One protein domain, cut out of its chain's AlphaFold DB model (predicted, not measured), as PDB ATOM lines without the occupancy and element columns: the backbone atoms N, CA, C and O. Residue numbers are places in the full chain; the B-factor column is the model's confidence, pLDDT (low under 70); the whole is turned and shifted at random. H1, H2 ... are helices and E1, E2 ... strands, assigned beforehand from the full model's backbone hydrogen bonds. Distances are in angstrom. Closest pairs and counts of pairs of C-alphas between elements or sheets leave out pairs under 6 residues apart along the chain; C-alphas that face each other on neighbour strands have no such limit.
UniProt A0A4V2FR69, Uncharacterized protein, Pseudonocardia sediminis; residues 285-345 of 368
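This is residues 285 to 345 of the 368 residues of an uncharacterized protein of Pseudonocardia sediminis (UniProt A0A4V2FR69). A small, twisted four-stranded antiparallel sheet has one long helix, H1, standing up from it like a handle; residues 332 to 345 stick out free and make the length. A long loop, residues 288 to 300, joins the first two strands. The printed part has 61 residues, with four named strands and one named helix in the order E1, E2, E3, E4, H1 along the chain; the sheet order is E1 - E2 - E3 - E4, all antiparallel, and the class is mixed, helices and strands, with 35 residues in named elements. The whole is loose, with a radius of gyration of the C-alphas of 13.4 A, and elongated, spanning 43 by 22 by 16 A.

E1, residues 285 to 287, and E2, residues 301 to 304, form a hairpin, with N 285 and O 303 2.8 A apart, within hydrogen-bond range. E2 and E3, residues 309 to 312, form a hairpin, with N 302 and O 311 at 2.9 A. E3 and E4, residues 318 to 320, form a hairpin, with N 310 and O 319 at 2.8 A. The four strands make a meander, each the antiparallel neighbour of the one before; the sheet is only just strongly twisted, with C-alphas up to 4.1 A off its best plane. H1, residues 321 to 341, is on one face of the sheet, two layers, over E3 and E4, and stands up from it at 82 degrees. The closest C-alphas of E3 and H1, those of His 309 and Glu 321, are 4.7 A apart. Every O i to N i+4 pair in H1 is within hydrogen-bond range.

E1 begins at C-alpha 285 (-30.311, 0.503, 39.794) and is 6.3 A long; E2 measures 10.0 A, E3 10.2 A and E4 6.9 A. H1 runs 29.7 A to C-alpha 341 (-12.473, 28.135, 42.221).

The C-alphas farthest apart, those of Gly 306 and Gln 344, are 44.4 A apart. The printed part has no cut; the link E1 to E2 is long. Residues 342 to 345 have pLDDT under 70.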
ATOM      1  N   HIS A 285     -30.756  -0.656  39.028       86.75
ATOM      2  CA  HIS A 285     -30.311   0.503  39.794       86.75
ATOM      3  C   HIS A 285     -30.145   1.695  38.854       86.75
ATOM      4  O   HIS A 285     -29.251   1.724  38.010       86.75
ATOM      5  N   LYS A 286     -31.013   2.697  38.986       85.75
ATOM      6  CA  LYS A 286     -30.918   3.931  38.198       85.75
ATOM      7  C   LYS A 286     -29.822   4.824  38.757       85.75
ATOM      8  O   LYS A 286     -29.831   5.149  39.945       85.75
ATOM      9  N   LEU A 287     -28.913   5.255  37.894       90.44
ATOM     10  CA  LEU A 287     -27.797   6.104  38.281       90.44
ATOM     11  C   LEU A 287     -28.136   7.574  37.985       90.44
ATOM     12  O   LEU A 287     -28.655   7.885  36.914       90.44
ATOM     13  N   PRO A 288     -27.866   8.503  38.918       82.38
ATOM     14  CA  PRO A 288     -28.243   9.909  38.766       82.38
ATOM     15  C   PRO A 288     -27.305  10.704  37.845       82.38
ATOM     16  O   PRO A 288     -27.510  11.906  37.686       82.38
ATOM     17  N   ALA A 289     -26.268  10.082  37.281       85.38
ATOM     18  CA  ALA A 289     -25.291  10.757  36.434       85.38
ATOM     19  C   ALA A 289     -25.732  10.786  34.958       85.38
ATOM     20  O   ALA A 289     -26.466   9.897  34.510       85.38
ATOM     21  N   PRO A 290     -25.297  11.798  34.185       86.25
ATOM     22  CA  PRO A 290     -25.510  11.819  32.745       86.25
ATOM     23  C   PRO A 290     -24.666  10.745  32.059       86.25
ATOM     24  O   PRO A 290     -23.573  10.406  32.507       86.25
ATOM     25  N   CYS A 291     -25.180  10.236  30.943       88.75
ATOM     26  CA  CYS A 291     -24.467   9.328  30.061       88.75
ATOM     27  C   CYS A 291     -23.088   9.903  29.666       88.75
ATOM     28  O   CYS A 291     -23.055  11.017  29.133       88.75
ATOM     29  N   PRO A 292     -21.970   9.167  29.863       90.69
ATOM     30  CA  PRO A 292     -20.633   9.643  29.509       90.69
ATOM     31  C   PRO A 292     -20.426   9.865  28.011       90.69
ATOM     32  O   PRO A 292     -19.515  10.593  27.625       90.69
ATOM     33  N   ASN A 293     -21.249   9.246  27.154       90.00
ATOM     34  CA  ASN A 293     -21.181   9.484  25.719       90.00
ATOM     35  C   ASN A 293     -21.548  10.959  25.430       90.00
ATOM     36  O   ASN A 293     -22.697  11.350  25.677       90.00
ATOM     37  N   PRO A 294     -20.624  11.767  24.865       87.69
ATOM     38  CA  PRO A 294     -20.816  13.205  24.665       87.69
ATOM     39  C   PRO A 294     -21.947  13.534  23.686       87.69
ATOM     40  O   PRO A 294     -22.485  14.637  23.722       87.69
ATOM     41  N   ARG A 295     -22.342  12.585  22.827       88.19
ATOM     42  CA  ARG A 295     -23.501  12.746  21.937       88.19
ATOM     43  C   ARG A 295     -24.828  12.504  22.648       88.19
ATOM     44  O   ARG A 295     -25.863  12.949  22.165       88.19
ATOM     45  N   CYS A 296     -24.814  11.770  23.759       88.06
ATOM     46  CA  CYS A 296     -26.020  11.409  24.489       88.06
ATOM     47  C   CYS A 296     -26.271  12.364  25.658       88.06
ATOM     48  O   CYS A 296     -27.302  13.029  25.674       88.06
ATOM     49  N   GLY A 297     -25.379  12.405  26.656       83.25
ATOM     50  CA  GLY A 297     -25.505  13.267  27.844       83.25
ATOM     51  C   GLY A 297     -26.784  13.091  28.687       83.25
ATOM     52  O   GLY A 297     -26.994  13.840  29.640       83.25
ATOM     53  N   ARG A 298     -27.663  12.128  28.369       81.44
ATOM     54  CA  ARG A 298     -28.968  11.959  29.030       81.44
ATOM     55  C   ARG A 298     -28.854  11.235  30.372       81.44
ATOM     56  O   ARG A 298     -28.005  10.369  30.559       81.44
ATOM     57  N   LEU A 299     -29.766  11.548  31.294       84.31
ATOM     58  CA  LEU A 299     -29.902  10.918  32.617       84.31
ATOM     59  C   LEU A 299     -30.692   9.600  32.532       84.31
ATOM     60  O   LEU A 299     -31.795   9.488  33.086       84.31
ATOM     61  N   THR A 300     -30.152   8.647  31.774       86.50
ATOM     62  CA  THR A 300     -30.760   7.333  31.497       86.50
ATOM     63  C   THR A 300     -29.782   6.186  31.744       86.50
ATOM     64  O   THR A 300     -29.863   5.151  31.091       86.50
ATOM     65  N   LEU A 301     -28.807   6.393  32.631       91.62
ATOM     66  CA  LEU A 301     -27.879   5.342  33.019       91.62
ATOM     67  C   LEU A 301     -28.534   4.392  34.004       91.62
ATOM     68  O   LEU A 301     -29.151   4.797  34.996       91.62
ATOM     69  N   VAL A 302     -28.341   3.118  33.727       93.69
ATOM     70  CA  VAL A 302     -28.879   2.030  34.509       93.69
ATOM     71  C   VAL A 302     -27.801   0.996  34.767       93.69
ATOM     72  O   VAL A 302     -26.950   0.727  33.925       93.69
ATOM     73  N   ARG A 303     -27.836   0.420  35.962       94.06
ATOM     74  CA  ARG A 303     -27.025  -0.728  36.332       94.06
ATOM     75  C   ARG A 303     -27.961  -1.897  36.618       94.06
ATOM     76  O   ARG A 303     -28.652  -1.865  37.643       94.06
ATOM     77  N   PRO A 304     -27.989  -2.923  35.762       91.06
ATOM     78  CA  PRO A 304     -28.737  -4.129  36.070       91.06
ATOM     79  C   PRO A 304     -28.129  -4.839  37.297       91.06
ATOM     80  O   PRO A 304     -26.912  -4.854  37.503       91.06
ATOM     81  N   ASN A 305     -28.970  -5.348  38.192       88.25
ATOM     82  CA  ASN A 305     -28.548  -5.884  39.483       88.25
ATOM     83  C   ASN A 305     -27.740  -7.168  39.302       88.25
ATOM     84  O   ASN A 305     -28.171  -8.101  38.634       88.25
ATOM     85  N   GLY A 306     -26.570  -7.224  39.936       90.44
ATOM     86  CA  GLY A 306     -25.632  -8.335  39.766       90.44
ATOM     87  C   GLY A 306     -24.791  -8.254  38.491       90.44
ATOM     88  O   GLY A 306     -23.997  -9.159  38.250       90.44
ATOM     89  N   LYS A 307     -24.921  -7.185  37.692       92.50
ATOM     90  CA  LYS A 307     -23.995  -6.885  36.598       92.50
ATOM     91  C   LYS A 307     -22.897  -5.919  37.052       92.50
ATOM     92  O   LYS A 307     -23.100  -5.043  37.901       92.50
ATOM     93  N   ASP A 308     -21.740  -6.110  36.439       95.75
ATOM     94  CA  ASP A 308     -20.473  -5.384  36.558       95.75
ATOM     95  C   ASP A 308     -20.306  -4.315  35.463       95.75
ATOM     96  O   ASP A 308     -19.215  -3.795  35.231       95.75
ATOM     97  N   HIS A 309     -21.403  -3.960  34.792       95.94
ATOM     98  CA  HIS A 309     -21.443  -2.881  33.820       95.94
ATOM     99  C   HIS A 309     -22.632  -1.953  34.064       95.94
ATOM    100  O   HIS A 309     -23.656  -2.315  34.648       95.94
ATOM    101  N   VAL A 310     -22.468  -0.727  33.587       96.19
ATOM    102  CA  VAL A 310     -23.500   0.296  33.484       96.19
ATOM    103  C   VAL A 310     -23.848   0.441  32.013       96.19
ATOM    104  O   VAL A 310     -22.953   0.495  31.172       96.19
ATOM    105  N   GLU A 311     -25.129   0.540  31.687       95.69
ATOM    106  CA  GLU A 311     -25.578   0.800  30.321       95.69
ATOM    107  C   GLU A 311     -26.493   2.023  30.251       95.69
ATOM    108  O   GLU A 311     -27.149   2.408  31.221       95.69
ATOM    109  N   CYS A 312     -26.506   2.690  29.101       90.50
ATOM    110  CA  CYS A 312     -27.409   3.807  28.849       90.50
ATOM    111  C   CYS A 312     -28.667   3.323  28.118       90.50
ATOM    112  O   CYS A 312     -28.572   2.894  26.973       90.50
ATOM    113  N   GLU A 313     -29.863   3.510  28.690       84.06
ATOM    114  CA  GLU A 313     -31.136   3.124  28.038       84.06
ATOM    115  C   GLU A 313     -31.460   3.941  26.765       84.06
ATOM    116  O   GLU A 313     -32.419   3.634  26.056       84.06
ATOM    117  N   THR A 314     -30.722   5.028  26.495       76.44
ATOM    118  CA  THR A 314     -30.929   5.864  25.298       76.44
ATOM    119  C   THR A 314     -29.983   5.485  24.165       76.44
ATOM    120  O   THR A 314     -30.431   5.281  23.045       76.44
ATOM    121  N   CYS A 315     -28.669   5.474  24.419       85.25
ATOM    122  CA  CYS A 315     -27.672   5.232  23.372       85.25
ATOM    123  C   CYS A 315     -27.126   3.802  23.371       85.25
ATOM    124  O   CYS A 315     -26.299   3.494  22.523       85.25
ATOM    125  N   HIS A 316     -27.555   2.960  24.318       87.94
ATOM    126  CA  HIS A 316     -27.166   1.553  24.477       87.94
ATOM    127  C   HIS A 316     -25.665   1.292  24.659       87.94
ATOM    128  O   HIS A 316     -25.224   0.146  24.657       87.94
ATOM    129  N   GLU A 317     -24.880   2.346  24.866       94.38
ATOM    130  CA  GLU A 317     -23.465   2.243  25.198       94.38
ATOM    131  C   GLU A 317     -23.310   1.606  26.585       94.38
ATOM    132  O   GLU A 317     -24.106   1.878  27.495       94.38
ATOM    133  N   ARG A 318     -22.291   0.755  26.726       97.12
ATOM    134  CA  ARG A 318     -21.992   0.007  27.948       97.12
ATOM    135  C   ARG A 318     -20.606   0.374  28.452       97.12
ATOM    136  O   ARG A 318     -19.665   0.463  27.672       97.12
ATOM    137  N   TRP A 319     -20.480   0.521  29.763       97.19
ATOM    138  CA  TRP A 319     -19.211   0.771  30.441       97.19
ATOM    139  C   TRP A 319     -19.024  -0.254  31.543       97.19
ATOM    140  O   TRP A 319     -19.969  -0.526  32.285       97.19
ATOM    141  N   ALA A 320     -17.809  -0.775  31.696       97.44
ATOM    142  CA  ALA A 320     -17.458  -1.504  32.906       97.44
ATOM    143  C   ALA A 320     -17.695  -0.604  34.131       97.44
ATOM    144  O   ALA A 320     -17.503   0.616  34.069       97.44
ATOM    145  N   GLU A 321     -18.126  -1.182  35.249       95.06
ATOM    146  CA  GLU A 321     -18.423  -0.426  36.471       95.06
ATOM    147  C   GLU A 321     -17.206   0.379  36.951       95.06
ATOM    148  O   GLU A 321     -17.355   1.520  37.392       95.06
ATOM    149  N   GLU A 322     -16.001  -0.178  36.805       95.56
ATOM    150  CA  GLU A 322     -14.741   0.489  37.143       95.56
ATOM    151  C   GLU A 322     -14.485   1.728  36.277       95.56
ATOM    152  O   GLU A 322     -14.150   2.796  36.800       95.56
ATOM    153  N   ASP A 323     -14.712   1.620  34.965       95.06
ATOM    154  CA  ASP A 323     -14.564   2.732  34.025       95.06
ATOM    155  C   ASP A 323     -15.594   3.823  34.299       95.06
ATOM    156  O   ASP A 323     -15.262   5.011  34.345       95.06
ATOM    157  N   TYR A 324     -16.845   3.427  34.541       93.31
ATOM    158  CA  TYR A 324     -17.901   4.357  34.909       93.31
ATOM    159  C   TYR A 324     -17.568   5.087  36.217       93.31
ATOM    160  O   TYR A 324     -17.661   6.315  36.267       93.31
ATOM    161  N   LYS A 325     -17.109   4.366  37.248       91.75
ATOM    162  CA  LYS A 325     -16.690   4.954  38.526       91.75
ATOM    163  C   LYS A 325     -15.577   5.979  38.317       91.75
ATOM    164  O   LYS A 325     -15.706   7.119  38.764       91.75
ATOM    165  N   ARG A 326     -14.544   5.620  37.549       92.69
ATOM    166  CA  ARG A 326     -13.435   6.518  37.201       92.69
ATOM    167  C   ARG A 326     -13.919   7.777  36.477       92.69
ATOM    168  O   ARG A 326     -13.484   8.876  36.814       92.69
ATOM    169  N   LEU A 327     -14.827   7.641  35.511       89.06
ATOM    170  CA  LEU A 327     -15.419   8.775  34.794       89.06
ATOM    171  C   LEU A 327     -16.227   9.676  35.735       89.06
ATOM    172  O   LEU A 327     -16.075  10.898  35.694       89.06
ATOM    173  N   THR A 328     -17.043   9.097  36.620       84.56
ATOM    174  CA  THR A 328     -17.810   9.879  37.599       84.56
ATOM    175  C   THR A 328     -16.926  10.586  38.620       84.56
ATOM    176  O   THR A 328     -17.229  11.721  38.980       84.56
ATOM    177  N   ASP A 329     -15.808   9.979  39.026       88.94
ATOM    178  CA  ASP A 329     -14.845  10.592  39.944       88.94
ATOM    179  C   ASP A 329     -14.142  11.795  39.301       88.94
ATOM    180  O   ASP A 329     -13.941  12.819  39.960       88.94
ATOM    181  N   ILE A 330     -13.822  11.717  38.003       87.44
ATOM    182  CA  ILE A 330     -13.273  12.844  37.232       87.44
ATOM    183  C   ILE A 330     -14.298  13.981  37.161       87.44
ATOM    184  O   ILE A 330     -13.974  15.115  37.518       87.44
ATOM    185  N   LEU A 331     -15.546  13.679  36.785       82.06
ATOM    186  CA  LEU A 331     -16.617  14.680  36.688       82.06
ATOM    187  C   LEU A 331     -16.915  15.340  38.042       82.06
ATOM    188  O   LEU A 331     -17.047  16.561  38.121       82.06
ATOM    189  N   ALA A 332     -16.976  14.555  39.120       82.62
ATOM    190  CA  ALA A 332     -17.176  15.068  40.472       82.62
ATOM    191  C   ALA A 332     -15.986  15.918  40.942       82.62
ATOM    192  O   ALA A 332     -16.174  16.946  41.594       82.62
ATOM    193  N   SER A 333     -14.756  15.519  40.606       85.88
ATOM    194  CA  SER A 333     -13.545  16.277  40.933       85.88
ATOM    195  C   SER A 333     -13.487  17.618  40.203       85.88
ATOM    196  O   SER A 333     -13.118  18.622  40.815       85.88
ATOM    197  N   ASP A 334     -13.870  17.655  38.928       83.00
ATOM    198  CA  ASP A 334     -13.910  18.881  38.130       83.00
ATOM    199  C   ASP A 334     -15.010  19.832  38.611       83.00
ATOM    200  O   ASP A 334     -14.755  21.027  38.772       83.00
ATOM    201  N   GLU A 335     -16.198  19.316  38.934       80.31
ATOM    202  CA  GLU A 335     -17.273  20.119  39.522       80.31
ATOM    203  C   GLU A 335     -16.867  20.681  40.893       80.31
ATOM    204  O   GLU A 335     -17.021  21.872  41.157       80.31
ATOM    205  N   ASN A 336     -16.231  19.868  41.743       79.81
ATOM    206  CA  ASN A 336     -15.685  20.330  43.018       79.81
ATOM    207  C   ASN A 336     -14.594  21.397  42.836       79.81
ATOM    208  O   ASN A 336     -14.531  22.340  43.627       79.81
ATOM    209  N   ARG A 337     -13.739  21.285  41.808       81.19
ATOM    210  CA  ARG A 337     -12.762  22.333  41.471       81.19
ATOM    211  C   ARG A 337     -13.451  23.613  41.015       81.19
ATOM    212  O   ARG A 337     -13.036  24.674  41.462       81.19
ATOM    213  N   ARG A 338     -14.505  23.538  40.195       76.38
ATOM    214  CA  ARG A 338     -15.292  24.713  39.771       76.38
ATOM    215  C   ARG A 338     -15.957  25.412  40.953       76.38
ATOM    216  O   ARG A 338     -15.841  26.626  41.077       76.38
ATOM    217  N   ILE A 339     -16.580  24.645  41.849       74.44
ATOM    218  CA  ILE A 339     -17.206  25.172  43.069       74.44
ATOM    219  C   ILE A 339     -16.160  25.863  43.957       74.44
ATOM    220  O   ILE A 339     -16.403  26.973  44.425       74.44
ATOM    221  N   LYS A 340     -14.986  25.244  44.155       76.69
ATOM    222  CA  LYS A 340     -13.885  25.816  44.955       76.69
ATOM    223  C   LYS A 340     -13.209  27.020  44.293       76.69
ATOM    224  O   LYS A 340     -12.790  27.930  44.992       76.69
ATOM    225  N   ALA A 341     -13.097  27.040  42.966       73.69
ATOM    226  CA  ALA A 341     -12.473  28.135  42.221       73.69
ATOM    227  C   ALA A 341     -13.321  29.421  42.215       73.69
ATOM    228  O   ALA A 341     -12.817  30.488  41.860       73.69
ATOM    229  N   CYS A 342     -14.590  29.359  42.633       68.19
ATOM    230  CA  CYS A 342     -15.385  30.556  42.868       68.19
ATOM    231  C   CYS A 342     -14.924  31.259  44.159       68.19
ATOM    232  O   CYS A 342     -15.493  31.064  45.233       68.19
ATOM    233  N   ASN A 343     -13.915  32.131  44.036       61.31
ATOM    234  CA  ASN A 343     -13.365  32.973  45.113       61.31
ATOM    235  C   ASN A 343     -14.423  33.795  45.889       61.31
ATOM    236  O   ASN A 343     -14.147  34.292  46.981       61.31
ATOM    237  N   GLN A 344     -15.625  33.974  45.333       56.91
ATOM    238  CA  GLN A 344     -16.734  34.698  45.962       56.91
ATOM    239  C   GLN A 344     -17.585  33.815  46.887       56.91
ATOM    240  O   GLN A 344     -18.064  34.301  47.909       56.91
ATOM    241  N   CYS A 345     -17.709  32.513  46.605       58.53
ATOM    242  CA  CYS A 345     -18.408  31.565  47.482       58.53
ATOM    243  C   CYS A 345     -17.637  31.301  48.786       58.53
ATOM    244  O   CYS A 345     -18.256  31.076  49.827       58.53
TER     245      CYS A 345